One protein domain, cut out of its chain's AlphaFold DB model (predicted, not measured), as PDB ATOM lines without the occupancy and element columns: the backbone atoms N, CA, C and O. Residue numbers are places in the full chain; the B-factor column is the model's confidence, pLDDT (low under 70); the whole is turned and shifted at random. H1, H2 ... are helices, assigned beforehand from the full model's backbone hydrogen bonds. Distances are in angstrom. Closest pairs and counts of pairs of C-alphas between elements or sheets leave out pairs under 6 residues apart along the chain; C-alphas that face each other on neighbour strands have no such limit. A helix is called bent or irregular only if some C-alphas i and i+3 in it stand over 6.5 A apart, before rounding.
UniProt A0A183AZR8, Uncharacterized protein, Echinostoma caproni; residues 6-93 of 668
ATOM      1  N   THR A   6     -17.527  -2.255  25.026       68.06
ATOM      2  CA  THR A   6     -18.169  -1.638  26.198       68.06
ATOM      3  C   THR A   6     -17.513  -0.306  26.554       68.06
ATOM      4  O   THR A   6     -18.221   0.620  26.910       68.06
ATOM      5  N   GLY A   7     -16.191  -0.167  26.386       80.31
ATOM      6  CA  GLY A   7     -15.503   1.119  26.536       80.31
ATOM      7  C   GLY A   7     -15.843   2.092  25.404       80.31
ATOM      8  O   GLY A   7     -16.517   3.092  25.622       80.31
ATOM      9  N   ILE A   8     -15.407   1.783  24.177       86.19
ATOM     10  CA  ILE A   8     -15.496   2.712  23.034       86.19
ATOM     11  C   ILE A   8     -16.948   3.122  22.730       86.19
ATOM     12  O   ILE A   8     -17.224   4.293  22.486       86.19
ATOM     13  N   TYR A   9     -17.896   2.184  22.782       88.19
ATOM     14  CA  TYR A   9     -19.276   2.446  22.377       88.19
ATOM     15  C   TYR A   9     -20.071   3.109  23.510       88.19
ATOM     16  O   TYR A   9     -21.023   3.831  23.228       88.19
ATOM     17  N   LEU A  10     -19.671   2.941  24.778       87.81
ATOM     18  CA  LEU A  10     -20.199   3.751  25.879       87.81
ATOM     19  C   LEU A  10     -19.699   5.198  25.784       87.81
ATOM     20  O   LEU A  10     -20.483   6.114  26.032       87.81
ATOM     21  N   THR A  11     -18.452   5.424  25.354       91.06
ATOM     22  CA  THR A  11     -17.950   6.769  25.031       91.06
ATOM     23  C   THR A  11     -18.768   7.408  23.908       91.06
ATOM     24  O   THR A  11     -19.252   8.524  24.083       91.06
ATOM     25  N   ASP A  12     -19.013   6.693  22.804       89.69
ATOM     26  CA  ASP A  12     -19.855   7.183  21.700       89.69
ATOM     27  C   ASP A  12     -21.302   7.468  22.143       89.69
ATOM     28  O   ASP A  12     -21.851   8.516  21.800       89.69
ATOM     29  N   LEU A  13     -21.925   6.581  22.932       89.56
ATOM     30  CA  LEU A  13     -23.267   6.802  23.490       89.56
ATOM     31  C   LEU A  13     -23.309   8.050  24.383       89.56
ATOM     32  O   LEU A  13     -24.198   8.885  24.224       89.56
ATOM     33  N   THR A  14     -22.332   8.200  25.279       89.56
ATOM     34  CA  THR A  14     -22.226   9.349  26.194       89.56
ATOM     35  C   THR A  14     -22.007  10.648  25.418       89.56
ATOM     36  O   THR A  14     -22.665  11.654  25.683       89.56
ATOM     37  N   TYR A  15     -21.143  10.625  24.400       90.19
ATOM     38  CA  TYR A  15     -20.901  11.773  23.530       90.19
ATOM     39  C   TYR A  15     -22.152  12.159  22.726       90.19
ATOM     40  O   TYR A  15     -22.495  13.338  22.662       90.19
ATOM     41  N   MET A  16     -22.883  11.187  22.163       88.06
ATOM     42  CA  MET A  16     -24.159  11.444  21.480       88.06
ATOM     43  C   MET A  16     -25.235  12.005  22.417       88.06
ATOM     44  O   MET A  16     -26.077  12.783  21.967       88.06
ATOM     45  N   ASP A  17     -25.226  11.628  23.696       85.25
ATOM     46  CA  ASP A  17     -26.173  12.145  24.682       85.25
ATOM     47  C   ASP A  17     -25.865  13.606  25.048       85.25
ATOM     48  O   ASP A  17     -26.726  14.473  24.876       85.25
ATOM     49  N   VAL A  18     -24.612  13.907  25.412       87.94
ATOM     50  CA  VAL A  18     -24.139  15.264  25.749       87.94
ATOM     51  C   VAL A  18     -24.239  16.223  24.553       87.94
ATOM     52  O   VAL A  18     -24.702  17.360  24.701       87.94
ATOM     53  N   ALA A  19     -23.872  15.777  23.348       82.00
ATOM     54  CA  ALA A  19     -23.983  16.586  22.131       82.00
ATOM     55  C   ALA A  19     -25.447  16.870  21.749       82.00
ATOM     56  O   ALA A  19     -25.759  17.947  21.244       82.00
ATOM     57  N   ALA A  20     -26.370  15.940  22.017       75.88
ATOM     58  CA  ALA A  20     -27.793  16.177  21.792       75.88
ATOM     59  C   ALA A  20     -28.418  17.073  22.871       75.88
ATOM     60  O   ALA A  20     -29.236  17.928  22.538       75.88
ATOM     61  N   ALA A  21     -28.024  16.918  24.139       73.44
ATOM     62  CA  ALA A  21     -28.489  17.771  25.231       73.44
ATOM     63  C   ALA A  21     -28.107  19.240  24.981       73.44
ATOM     64  O   ALA A  21     -28.972  20.117  24.983       73.44
ATOM     65  N   THR A  22     -26.837  19.496  24.654       70.94
ATOM     66  CA  THR A  22     -26.339  20.843  24.326       70.94
ATOM     67  C   THR A  22     -26.998  21.436  23.075       70.94
ATOM     68  O   THR A  22     -27.376  22.606  23.096       70.94
ATOM     69  N   ALA A  23     -27.242  20.641  22.024       68.00
ATOM     70  CA  ALA A  23     -28.008  21.090  20.857       68.00
ATOM     71  C   ALA A  23     -29.470  21.445  21.203       68.00
ATOM     72  O   ALA A  23     -29.968  22.490  20.784       68.00
ATOM     73  N   SER A  24     -30.144  20.621  22.014       63.31
ATOM     74  CA  SER A  24     -31.549  20.832  22.404       63.31
ATOM     75  C   SER A  24     -31.779  22.076  23.273       63.31
ATOM     76  O   SER A  24     -32.874  22.630  23.269       63.31
ATOM     77  N   LEU A  25     -30.740  22.542  23.977       64.44
ATOM     78  CA  LEU A  25     -30.769  23.781  24.759       64.44
ATOM     79  C   LEU A  25     -30.612  25.039  23.881       64.44
ATOM     80  O   LEU A  25     -31.010  26.126  24.291       64.44
ATOM     81  N   HIS A  26     -30.039  24.898  22.681       61.06
ATOM     82  CA  HIS A  26     -29.810  25.999  21.740       61.06
ATOM     83  C   HIS A  26     -30.924  26.125  20.681       61.06
ATOM     84  O   HIS A  26     -31.278  27.236  20.285       61.06
ATOM     85  N   GLU A  27     -31.520  25.013  20.234       60.12
ATOM     86  CA  GLU A  27     -32.668  25.024  19.311       60.12
ATOM     87  C   GLU A  27     -34.017  24.950  20.047       60.12
ATOM     88  O   GLU A  27     -34.551  23.868  20.300       60.12
ATOM     89  N   ASN A  28     -34.608  26.120  20.321       51.06
ATOM     90  CA  ASN A  28     -35.956  26.279  20.885       51.06
ATOM     91  C   ASN A  28     -37.008  25.381  20.194       51.06
ATOM     92  O   ASN A  28     -37.541  25.732  19.140       51.06
ATOM     93  N   GLY A  29     -37.348  24.242  20.807       53.81
ATOM     94  CA  GLY A  29     -38.380  23.322  20.313       53.81
ATOM     95  C   GLY A  29     -37.986  22.470  19.095       53.81
ATOM     96  O   GLY A  29     -38.867  21.928  18.426       53.81
ATOM     97  N   GLY A  30     -36.689  22.332  18.794       53.34
ATOM     98  CA  GLY A  30     -36.162  21.605  17.631       53.34
ATOM     99  C   GLY A  30     -36.384  20.083  17.657       53.34
ATOM    100  O   GLY A  30     -35.447  19.312  17.849       53.34
ATOM    101  N   SER A  31     -37.611  19.619  17.379       55.12
ATOM    102  CA  SER A  31     -37.986  18.185  17.303       55.12
ATOM    103  C   SER A  31     -37.082  17.344  16.369       55.12
ATOM    104  O   SER A  31     -36.894  16.141  16.558       55.12
ATOM    105  N   TRP A  32     -36.441  18.005  15.399       52.75
ATOM    106  CA  TRP A  32     -35.459  17.453  14.460       52.75
ATOM    107  C   TRP A  32     -34.230  16.799  15.134       52.75
ATOM    108  O   TRP A  32     -33.686  15.810  14.626       52.75
ATOM    109  N   GLY A  33     -33.812  17.297  16.304       62.16
ATOM    110  CA  GLY A  33     -32.677  16.750  17.055       62.16
ATOM    111  C   GLY A  33     -32.930  15.336  17.594       62.16
ATOM    112  O   GLY A  33     -32.053  14.476  17.536       62.16
ATOM    113  N   ASN A  34     -34.153  15.051  18.049       70.06
ATOM    114  CA  ASN A  34     -34.463  13.796  18.741       70.06
ATOM    115  C   ASN A  34     -34.470  12.586  17.797       70.06
ATOM    116  O   ASN A  34     -33.827  11.577  18.087       70.06
ATOM    117  N   HIS A  35     -35.123  12.693  16.637       80.62
ATOM    118  CA  HIS A  35     -35.159  11.598  15.660       80.62
ATOM    119  C   HIS A  35     -33.765  11.304  15.073       80.62
ATOM    120  O   HIS A  35     -33.384  10.145  14.898       80.62
ATOM    121  N   SER A  36     -32.964  12.345  14.816       81.94
ATOM    122  CA  SER A  36     -31.601  12.184  14.292       81.94
ATOM    123  C   SER A  36     -30.622  11.618  15.334       81.94
ATOM    124  O   SER A  36     -29.801  10.770  14.980       81.94
ATOM    125  N   LYS A  37     -30.756  11.982  16.621       83.56
ATOM    126  CA  LYS A  37     -30.080  11.314  17.751       83.56
ATOM    127  C   LYS A  37     -30.454   9.831  17.819       83.56
ATOM    128  O   LYS A  37     -29.576   8.971  17.790       83.56
ATOM    129  N   GLN A  38     -31.753   9.530  17.860       87.38
ATOM    130  CA  GLN A  38     -32.265   8.168  18.020       87.38
ATOM    131  C   GLN A  38     -31.837   7.252  16.863       87.38
ATOM    132  O   GLN A  38     -31.458   6.109  17.098       87.38
ATOM    133  N   ALA A  39     -31.791   7.759  15.626       89.56
ATOM    134  CA  ALA A  39     -31.272   7.016  14.478       89.56
ATOM    135  C   ALA A  39     -29.784   6.629  14.627       89.56
ATOM    136  O   ALA A  39     -29.410   5.507  14.280       89.56
ATOM    137  N   ARG A  40     -28.934   7.517  15.174       88.50
ATOM    138  CA  ARG A  40     -27.507   7.225  15.425       88.50
ATOM    139  C   ARG A  40     -27.327   6.205  16.550       88.50
ATOM    140  O   ARG A  40     -26.607   5.228  16.360       88.50
ATOM    141  N   VAL A  41     -28.035   6.385  17.668       90.62
ATOM    142  CA  VAL A  41     -28.033   5.442  18.802       90.62
ATOM    143  C   VAL A  41     -28.508   4.056  18.352       90.62
ATOM    144  O   VAL A  41     -27.828   3.065  18.598       90.62
ATOM    145  N   ASN A  42     -29.607   3.977  17.595       92.12
ATOM    146  CA  ASN A  42     -30.113   2.714  17.048       92.12
ATOM    147  C   ASN A  42     -29.118   2.043  16.086       92.12
ATOM    148  O   ASN A  42     -29.031   0.817  16.063       92.12
ATOM    149  N   ASN A  43     -28.353   2.808  15.299       92.69
ATOM    150  CA  ASN A  43     -27.300   2.244  14.453       92.69
ATOM    151  C   ASN A  43     -26.164   1.639  15.297       92.69
ATOM    152  O   ASN A  43     -25.758   0.502  15.061       92.69
ATOM    153  N   LEU A  44     -25.711   2.357  16.327       91.12
ATOM    154  CA  LEU A  44     -24.663   1.895  17.239       91.12
ATOM    155  C   LEU A  44     -25.088   0.624  17.999       91.12
ATOM    156  O   LEU A  44     -24.346  -0.358  18.025       91.12
ATOM    157  N   LEU A  45     -26.323   0.586  18.512       90.94
ATOM    158  CA  LEU A  45     -26.915  -0.598  19.149       90.94
ATOM    159  C   LEU A  45     -27.016  -1.798  18.191       90.94
ATOM    160  O   LEU A  45     -26.746  -2.927  18.597       90.94
ATOM    161  N   ARG A  46     -27.340  -1.581  16.907       92.56
ATOM    162  CA  ARG A  46     -27.351  -2.655  15.892       92.56
ATOM    163  C   ARG A  46     -25.958  -3.223  15.624       92.56
ATOM    164  O   ARG A  46     -25.840  -4.429  15.409       92.56
ATOM    165  N   ILE A  47     -24.913  -2.395  15.661       90.75
ATOM    166  CA  ILE A  47     -23.521  -2.851  15.520       90.75
ATOM    167  C   ILE A  47     -23.111  -3.691  16.743       90.75
ATOM    168  O   ILE A  47     -22.563  -4.780  16.571       90.75
ATOM    169  N   ILE A  48     -23.449  -3.253  17.964       89.75
ATOM    170  CA  ILE A  48     -23.224  -4.029  19.200       89.75
ATOM    171  C   ILE A  48     -23.935  -5.389  19.123       89.75
ATOM    172  O   ILE A  48     -23.301  -6.424  19.327       89.75
ATOM    173  N   ALA A  49     -25.223  -5.401  18.765       90.44
ATOM    174  CA  ALA A  49     -26.022  -6.622  18.659       90.44
ATOM    175  C   ALA A  49     -25.463  -7.613  17.620       90.44
ATOM    176  O   ALA A  49     -25.490  -8.821  17.844       90.44
ATOM    177  N   ASN A  50     -24.912  -7.117  16.506       91.50
ATOM    178  CA  ASN A  50     -24.246  -7.946  15.498       91.50
ATOM    179  C   ASN A  50     -22.975  -8.622  16.054       91.50
ATOM    180  O   ASN A  50     -22.737  -9.801  15.801       91.50
ATOM    181  N   PHE A  51     -22.178  -7.920  16.870       88.88
ATOM    182  CA  PHE A  51     -21.030  -8.538  17.545       88.88
ATOM    183  C   PHE A  51     -21.448  -9.533  18.639       88.88
ATOM    184  O   PHE A  51     -20.833 -10.593  18.759       88.88
ATOM    185  N   GLN A  52     -22.512  -9.243  19.394       89.00
ATOM    186  CA  GLN A  52     -23.047 -10.135  20.434       89.00
ATOM    187  C   GLN A  52     -23.564 -11.476  19.885       89.00
ATOM    188  O   GLN A  52     -23.514 -12.478  20.591       89.00
ATOM    189  N   GLN A  53     -23.992 -11.531  18.619       89.00
ATOM    190  CA  GLN A  53     -24.392 -12.777  17.948       89.00
ATOM    191  C   GLN A  53     -23.213 -13.714  17.617       89.00
ATOM    192  O   GLN A  53     -23.438 -14.856  17.219       89.00
ATOM    193  N   SER A  54     -21.957 -13.274  17.764       86.69
ATOM    194  CA  SER A  54     -20.796 -14.096  17.398       86.69
ATOM    195  C   SER A  54     -20.481 -15.183  18.439       86.69
ATOM    196  O   SER A  54     -19.736 -14.969  19.396       86.69
ATOM    197  N   THR A  55     -21.037 -16.379  18.223       88.25
ATOM    198  CA  THR A  55     -20.776 -17.582  19.029       88.25
ATOM    199  C   THR A  55     -19.302 -17.987  18.991       88.25
ATOM    200  O   THR A  55     -18.640 -17.910  17.954       88.25
ATOM    201  N   TYR A  56     -18.797 -18.468  20.126       88.50
ATOM    202  CA  TYR A  56     -17.428 -18.945  20.284       88.50
ATOM    203  C   TYR A  56     -17.367 -20.481  20.345       88.50
ATOM    204  O   TYR A  56     -18.042 -21.067  21.188       88.50
ATOM    205  N   PRO A  57     -16.548 -21.150  19.509       91.12
ATOM    206  CA  PRO A  57     -16.403 -22.605  19.521       91.12
ATOM    207  C   PRO A  57     -15.390 -23.065  20.587       91.12
ATOM    208  O   PRO A  57     -14.375 -23.679  20.265       91.12
ATOM    209  N   PHE A  58     -15.649 -22.754  21.860       90.88
ATOM    210  CA  PHE A  58     -14.927 -23.336  22.997       90.88
ATOM    211  C   PHE A  58     -15.903 -23.855  24.056       90.88
ATOM    212  O   PHE A  58     -16.970 -23.281  24.271       90.88
ATOM    213  N   THR A  59     -15.531 -24.936  24.740       93.94
ATOM    214  CA  THR A  59     -16.297 -25.463  25.877       93.94
ATOM    215  C   THR A  59     -16.002 -24.624  27.120       93.94
ATOM    216  O   THR A  59     -14.837 -24.410  27.454       93.94
ATOM    217  N   ARG A  60     -17.040 -24.147  27.820       93.62
ATOM    218  CA  ARG A  60     -16.894 -23.451  29.111       93.62
ATOM    219  C   ARG A  60     -16.551 -24.474  30.198       93.62
ATOM    220  O   ARG A  60     -17.410 -25.257  30.586       93.62
ATOM    221  N   ASP A  61     -15.314 -24.453  30.690       96.62
ATOM    222  CA  ASP A  61     -14.945 -25.146  31.928       96.62
ATOM    223  C   ASP A  61     -15.552 -24.386  33.118       96.62
ATOM    224  O   ASP A  61     -15.255 -23.209  33.338       96.62
ATOM    225  N   GLU A  62     -16.426 -25.051  33.871       96.38
ATOM    226  CA  GLU A  62     -17.140 -24.465  35.008       96.38
ATOM    227  C   GLU A  62     -16.213 -24.080  36.169       96.38
ATOM    228  O   GLU A  62     -16.493 -23.106  36.862       96.38
ATOM    229  N   LYS A  63     -15.089 -24.781  36.366       96.12
ATOM    230  CA  LYS A  63     -14.115 -24.474  37.425       96.12
ATOM    231  C   LYS A  63     -13.320 -23.222  37.080       96.12
ATOM    232  O   LYS A  63     -13.130 -22.361  37.935       96.12
ATOM    233  N   VAL A  64     -12.888 -23.105  35.823       94.81
ATOM    234  CA  VAL A  64     -12.193 -21.908  35.324       94.81
ATOM    235  C   VAL A  64     -13.146 -20.713  35.312       94.81
ATOM    236  O   VAL A  64     -12.773 -19.632  35.761       94.81
ATOM    237  N   ALA A  65     -14.393 -20.909  34.876       94.12
ATOM    238  CA  ALA A  65     -15.413 -19.870  34.925       94.12
ATOM    239  C   ALA A  65     -15.712 -19.411  36.360       94.12
ATOM    240  O   ALA A  65     -15.646 -18.217  36.619       94.12
ATOM    241  N   ALA A  66     -15.945 -20.330  37.305       95.44
ATOM    242  CA  ALA A  66     -16.193 -19.987  38.705       95.44
ATOM    243  C   ALA A  66     -14.996 -19.274  39.359       95.44
ATOM    244  O   ALA A  66     -15.189 -18.348  40.143       95.44
ATOM    245  N   TYR A  67     -13.760 -19.650  39.011       95.25
ATOM    246  CA  TYR A  67     -12.561 -18.936  39.460       95.25
ATOM    247  C   TYR A  67     -12.525 -17.488  38.942       95.25
ATOM    248  O   TYR A  67     -12.315 -16.566  39.732       95.25
ATOM    249  N   LEU A  68     -12.789 -17.269  37.650       92.94
ATOM    250  CA  LEU A  68     -12.831 -15.928  37.052       92.94
ATOM    251  C   LEU A  68     -14.009 -15.093  37.588       92.94
ATOM    252  O   LEU A  68     -13.834 -13.922  37.905       92.94
ATOM    253  N   GLU A  69     -15.183 -15.700  37.764       91.75
ATOM    254  CA  GLU A  69     -16.391 -15.062  38.312       91.75
ATOM    255  C   GLU A  69     -16.289 -14.805  39.833       91.75
ATOM    256  O   GLU A  69     -17.029 -13.979  40.371       91.75
ATOM    257  N   SER A  70     -15.340 -15.442  40.537       92.94
ATOM    258  CA  SER A  70     -15.039 -15.154  41.950       92.94
ATOM    259  C   SER A  70     -14.255 -13.854  42.174       92.94
ATOM    260  O   SER A  70     -14.229 -13.354  43.301       92.94
ATOM    261  N   GLN A  71     -13.646 -13.282  41.126       85.69
ATOM    262  CA  GLN A  71     -12.889 -12.028  41.200       85.69
ATOM    263  C   GLN A  71     -13.832 -10.832  41.382       85.69
ATOM    264  O   GLN A  71     -14.233 -10.165  40.429       85.69
ATOM    265  N   ARG A  72     -14.196 -10.555  42.637       81.75
ATOM    266  CA  ARG A  72     -14.992  -9.382  43.004       81.75
ATOM    267  C   ARG A  72     -14.094  -8.169  43.170       81.75
ATOM    268  O   ARG A  72     -13.243  -8.138  44.056       81.75
ATOM    269  N   TYR A  73     -14.327  -7.163  42.339       74.06
ATOM    270  CA  TYR A  73     -13.768  -5.840  42.557       74.06
ATOM    271  C   TYR A  73     -14.476  -5.158  43.731       74.06
ATOM    272  O   TYR A  73     -15.683  -5.318  43.908       74.06
ATOM    273  N   ILE A  74     -13.710  -4.418  44.525       80.75
ATOM    274  CA  ILE A  74     -14.182  -3.595  45.640       80.75
ATOM    275  C   ILE A  74     -13.509  -2.241  45.420       80.75
ATOM    276  O   ILE A  74     -12.280  -2.154  45.468       80.75
ATOM    277  N   GLU A  75     -14.288  -1.215  45.083       78.06
ATOM    278  CA  GLU A  75     -13.774   0.083  44.615       78.06
ATOM    279  C   GLU A  75     -12.965   0.794  45.710       78.06
ATOM    280  O   GLU A  75     -11.946   1.429  45.445       78.06
ATOM    281  N   GLU A  76     -13.325   0.580  46.974       77.94
ATOM    282  CA  GLU A  76     -12.595   1.057  48.147       77.94
ATOM    283  C   GLU A  76     -11.215   0.392  48.296       77.94
ATOM    284  O   GLU A  76     -10.305   0.984  48.876       77.94
ATOM    285  N   LEU A  77     -11.033  -0.821  47.754       84.19
ATOM    286  CA  LEU A  77      -9.760  -1.549  47.749       84.19
ATOM    287  C   LEU A  77      -8.925  -1.321  46.484       84.19
ATOM    288  O   LEU A  77      -7.714  -1.546  46.549       84.19
ATOM    289  N   GLN A  78      -9.513  -0.827  45.383       89.00
ATOM    290  CA  GLN A  78      -8.801  -0.486  44.139       89.00
ATOM    291  C   GLN A  78      -7.514   0.278  44.438       89.00
ATOM    292  O   GLN A  78      -6.417  -0.185  44.124       89.00
ATOM    293  N   ARG A  79      -7.653   1.417  45.122       89.56
ATOM    294  CA  ARG A  79      -6.539   2.328  45.380       89.56
ATOM    295  C   ARG A  79      -5.447   1.686  46.228       89.56
ATOM    296  O   ARG A  79      -4.277   1.926  45.969       89.56
ATOM    297  N   PHE A  80      -5.797   0.854  47.212       92.00
ATOM    298  CA  PHE A  80      -4.807   0.148  48.032       92.00
ATOM    299  C   PHE A  80      -4.065  -0.936  47.239       92.00
ATOM    300  O   PHE A  80      -2.870  -1.133  47.452       92.00
ATOM    301  N   ILE A  81      -4.745  -1.625  46.319       91.12
ATOM    302  CA  ILE A  81      -4.130  -2.619  45.431       91.12
ATOM    303  C   ILE A  81      -3.198  -1.924  44.427       91.12
ATOM    304  O   ILE A  81      -2.055  -2.345  44.270       91.12
ATOM    305  N   GLU A  82      -3.640  -0.830  43.807       93.81
ATOM    306  CA  GLU A  82      -2.839  -0.012  42.886       93.81
ATOM    307  C   GLU A  82      -1.603   0.585  43.574       93.81
ATOM    308  O   GLU A  82      -0.486   0.394  43.092       93.81
ATOM    309  N   ASP A  83      -1.765   1.210  44.745       94.94
ATOM    310  CA  ASP A  83      -0.664   1.741  45.557       94.94
ATOM    311  C   ASP A  83       0.362   0.656  45.922       94.94
ATOM    312  O   ASP A  83       1.568   0.905  45.897       94.94
ATOM    313  N   ASN A  84      -0.101  -0.540  46.302       94.62
ATOM    314  CA  ASN A  84       0.778  -1.648  46.676       94.62
ATOM    315  C   ASN A  84       1.491  -2.244  45.458       94.62
ATOM    316  O   ASN A  84       2.688  -2.518  45.539       94.62
ATOM    317  N   ASN A  85       0.805  -2.375  44.320       95.25
ATOM    318  CA  ASN A  85       1.401  -2.818  43.060       95.25
ATOM    319  C   ASN A  85       2.434  -1.806  42.544       95.25
ATOM    320  O   ASN A  85       3.512  -2.203  42.110       95.25
ATOM    321  N   TYR A  86       2.171  -0.503  42.665       96.12
ATOM    322  CA  TYR A  86       3.132   0.552  42.335       96.12
ATOM    323  C   TYR A  86       4.362   0.517  43.259       96.12
ATOM    324  O   TYR A  86       5.498   0.515  42.786       96.12
ATOM    325  N   LYS A  87       4.157   0.379  44.578       96.25
ATOM    326  CA  LYS A  87       5.239   0.204  45.570       96.25
ATOM    327  C   LYS A  87       6.011  -1.110  45.398       96.25
ATOM    328  O   LYS A  87       7.150  -1.189  45.853       96.25
ATOM    329  N   LEU A  88       5.415  -2.138  44.793       96.56
ATOM    330  CA  LEU A  88       6.098  -3.374  44.402       96.56
ATOM    331  C   LEU A  88       6.910  -3.166  43.118       96.56
ATOM    332  O   LEU A  88       8.078  -3.542  43.086       96.56
ATOM    333  N   SER A  89       6.335  -2.501  42.114       96.69
ATOM    334  CA  SER A  89       7.015  -2.141  40.864       96.69
ATOM    335  C   SER A  89       8.303  -1.357  41.139       96.69
ATOM    336  O   SER A  89       9.377  -1.805  40.761       96.69
ATOM    337  N   LEU A  90       8.238  -0.300  41.961       95.31
ATOM    338  CA  LEU A  90       9.409   0.493  42.382       95.31
ATOM    339  C   LEU A  90      10.483  -0.287  43.174       95.31
ATOM    340  O   LEU A  90      11.589   0.220  43.356       95.31
ATOM    341  N   LYS A  91      10.172  -1.485  43.691       94.62
ATOM    342  CA  LYS A  91      11.141  -2.369  44.372       94.62
ATOM    343  C   LYS A  91      11.769  -3.392  43.430       94.62
ATOM    344  O   LYS A  91      12.900  -3.803  43.674       94.62
ATOM    345  N   LEU A  92      11.029  -3.837  42.415       96.00
ATOM    346  CA  LEU A  92      11.497  -4.780  41.395       96.00
ATOM    347  C   LEU A  92      12.311  -4.059  40.317       96.00
ATOM    348  O   LEU A  92      13.379  -4.524  39.933       96.00
ATOM    349  N   GLU A  93      11.830  -2.888  39.902       94.88
ATOM    350  CA  GLU A  93      12.450  -1.985  38.939       94.88
ATOM    351  C   GLU A  93      12.610  -0.596  39.592       94.88
ATOM    352  O   GLU A  93      11.793   0.305  39.380       94.88
TER     353      GLU A  93
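Overview. This is residues 6 to 93 of the 668 residues of an uncharacterized protein of Echinostoma caproni (UniProt A0A183AZR8). Two long helices, H1 and H2, lie side by side as a helical hairpin, and from the end of H2 the chain runs on as a long free arm that holds the short helix H3 and, farthest out, the helix H4. The arm folds round in a wide open curve and comes back to neither H1 nor H2. The printed part has 88 residues with four named helices, in the order H1, H2, H3, H4, and no named strand; its class is all helix. The whole is extended, with a radius of gyration of the C-alphas of 21.5 A, and only just elongated, with spans of 58 by 39 by 24 A.

Along the chain. H1 and H2 are the longest helices, with 21 residues each. H1 is residues 6 to 26, 30.3 A from first to last C-alpha, and begins with C-alpha 6 at (-18.169, -1.638, 26.198). H2 is residues 32 to 52, 30.8 A long, and ends with C-alpha 52 at (-23.047, -10.135, 20.434). H3 is residues 62 to 69, 10.0 A long. H4 is residues 75 to 92, 25.9 A long, and ends with C-alpha 92 at (11.497, -4.780, 41.395). H4 is irregular, but only just: C-alphas 76 and 79 are 6.8 A apart.

Arrangement. H1 and H2 touch, with 10 pairs of C-alphas within 8 A, and form a helical hairpin. Their closest C-alphas, those of Ala 20 and Lys 37, are 6.7 A apart. Their lines stand at a shallow tilt of 5 degrees, opposite ways, and their centres are 11.9 A apart. H3 is apart from H1 and from H2. H4 is apart from H1, from H2 and from H3. In H3 every pair of O i and N i+4 is within hydrogen-bond range; the figures are 16 of 17 in H1, 16 of 17 in H2 and 11 of 14 in H4.

Size, cuts and confidence. The two C-alphas farthest apart are those of Gly 29 and Leu 92, at 61.0 A, and the first and last printed C-alphas, those of Thr 6 and Glu 93, are 33.2 A apart. Residues 25 to 31 stand free, and so do residues 49 to 93, of which 49 to 52 belong to H2, 62 to 69 to H3 and 75 to 92 to H4. The links from H1 to H2 and from H3 to H4 are tight, with 5 residues each, and the link from H2 to H3 is short, with 9 residues. The printed part has no cut. The mean pLDDT of the printed part is 85.0; residue 6 and residues 23 to 33 are under 70.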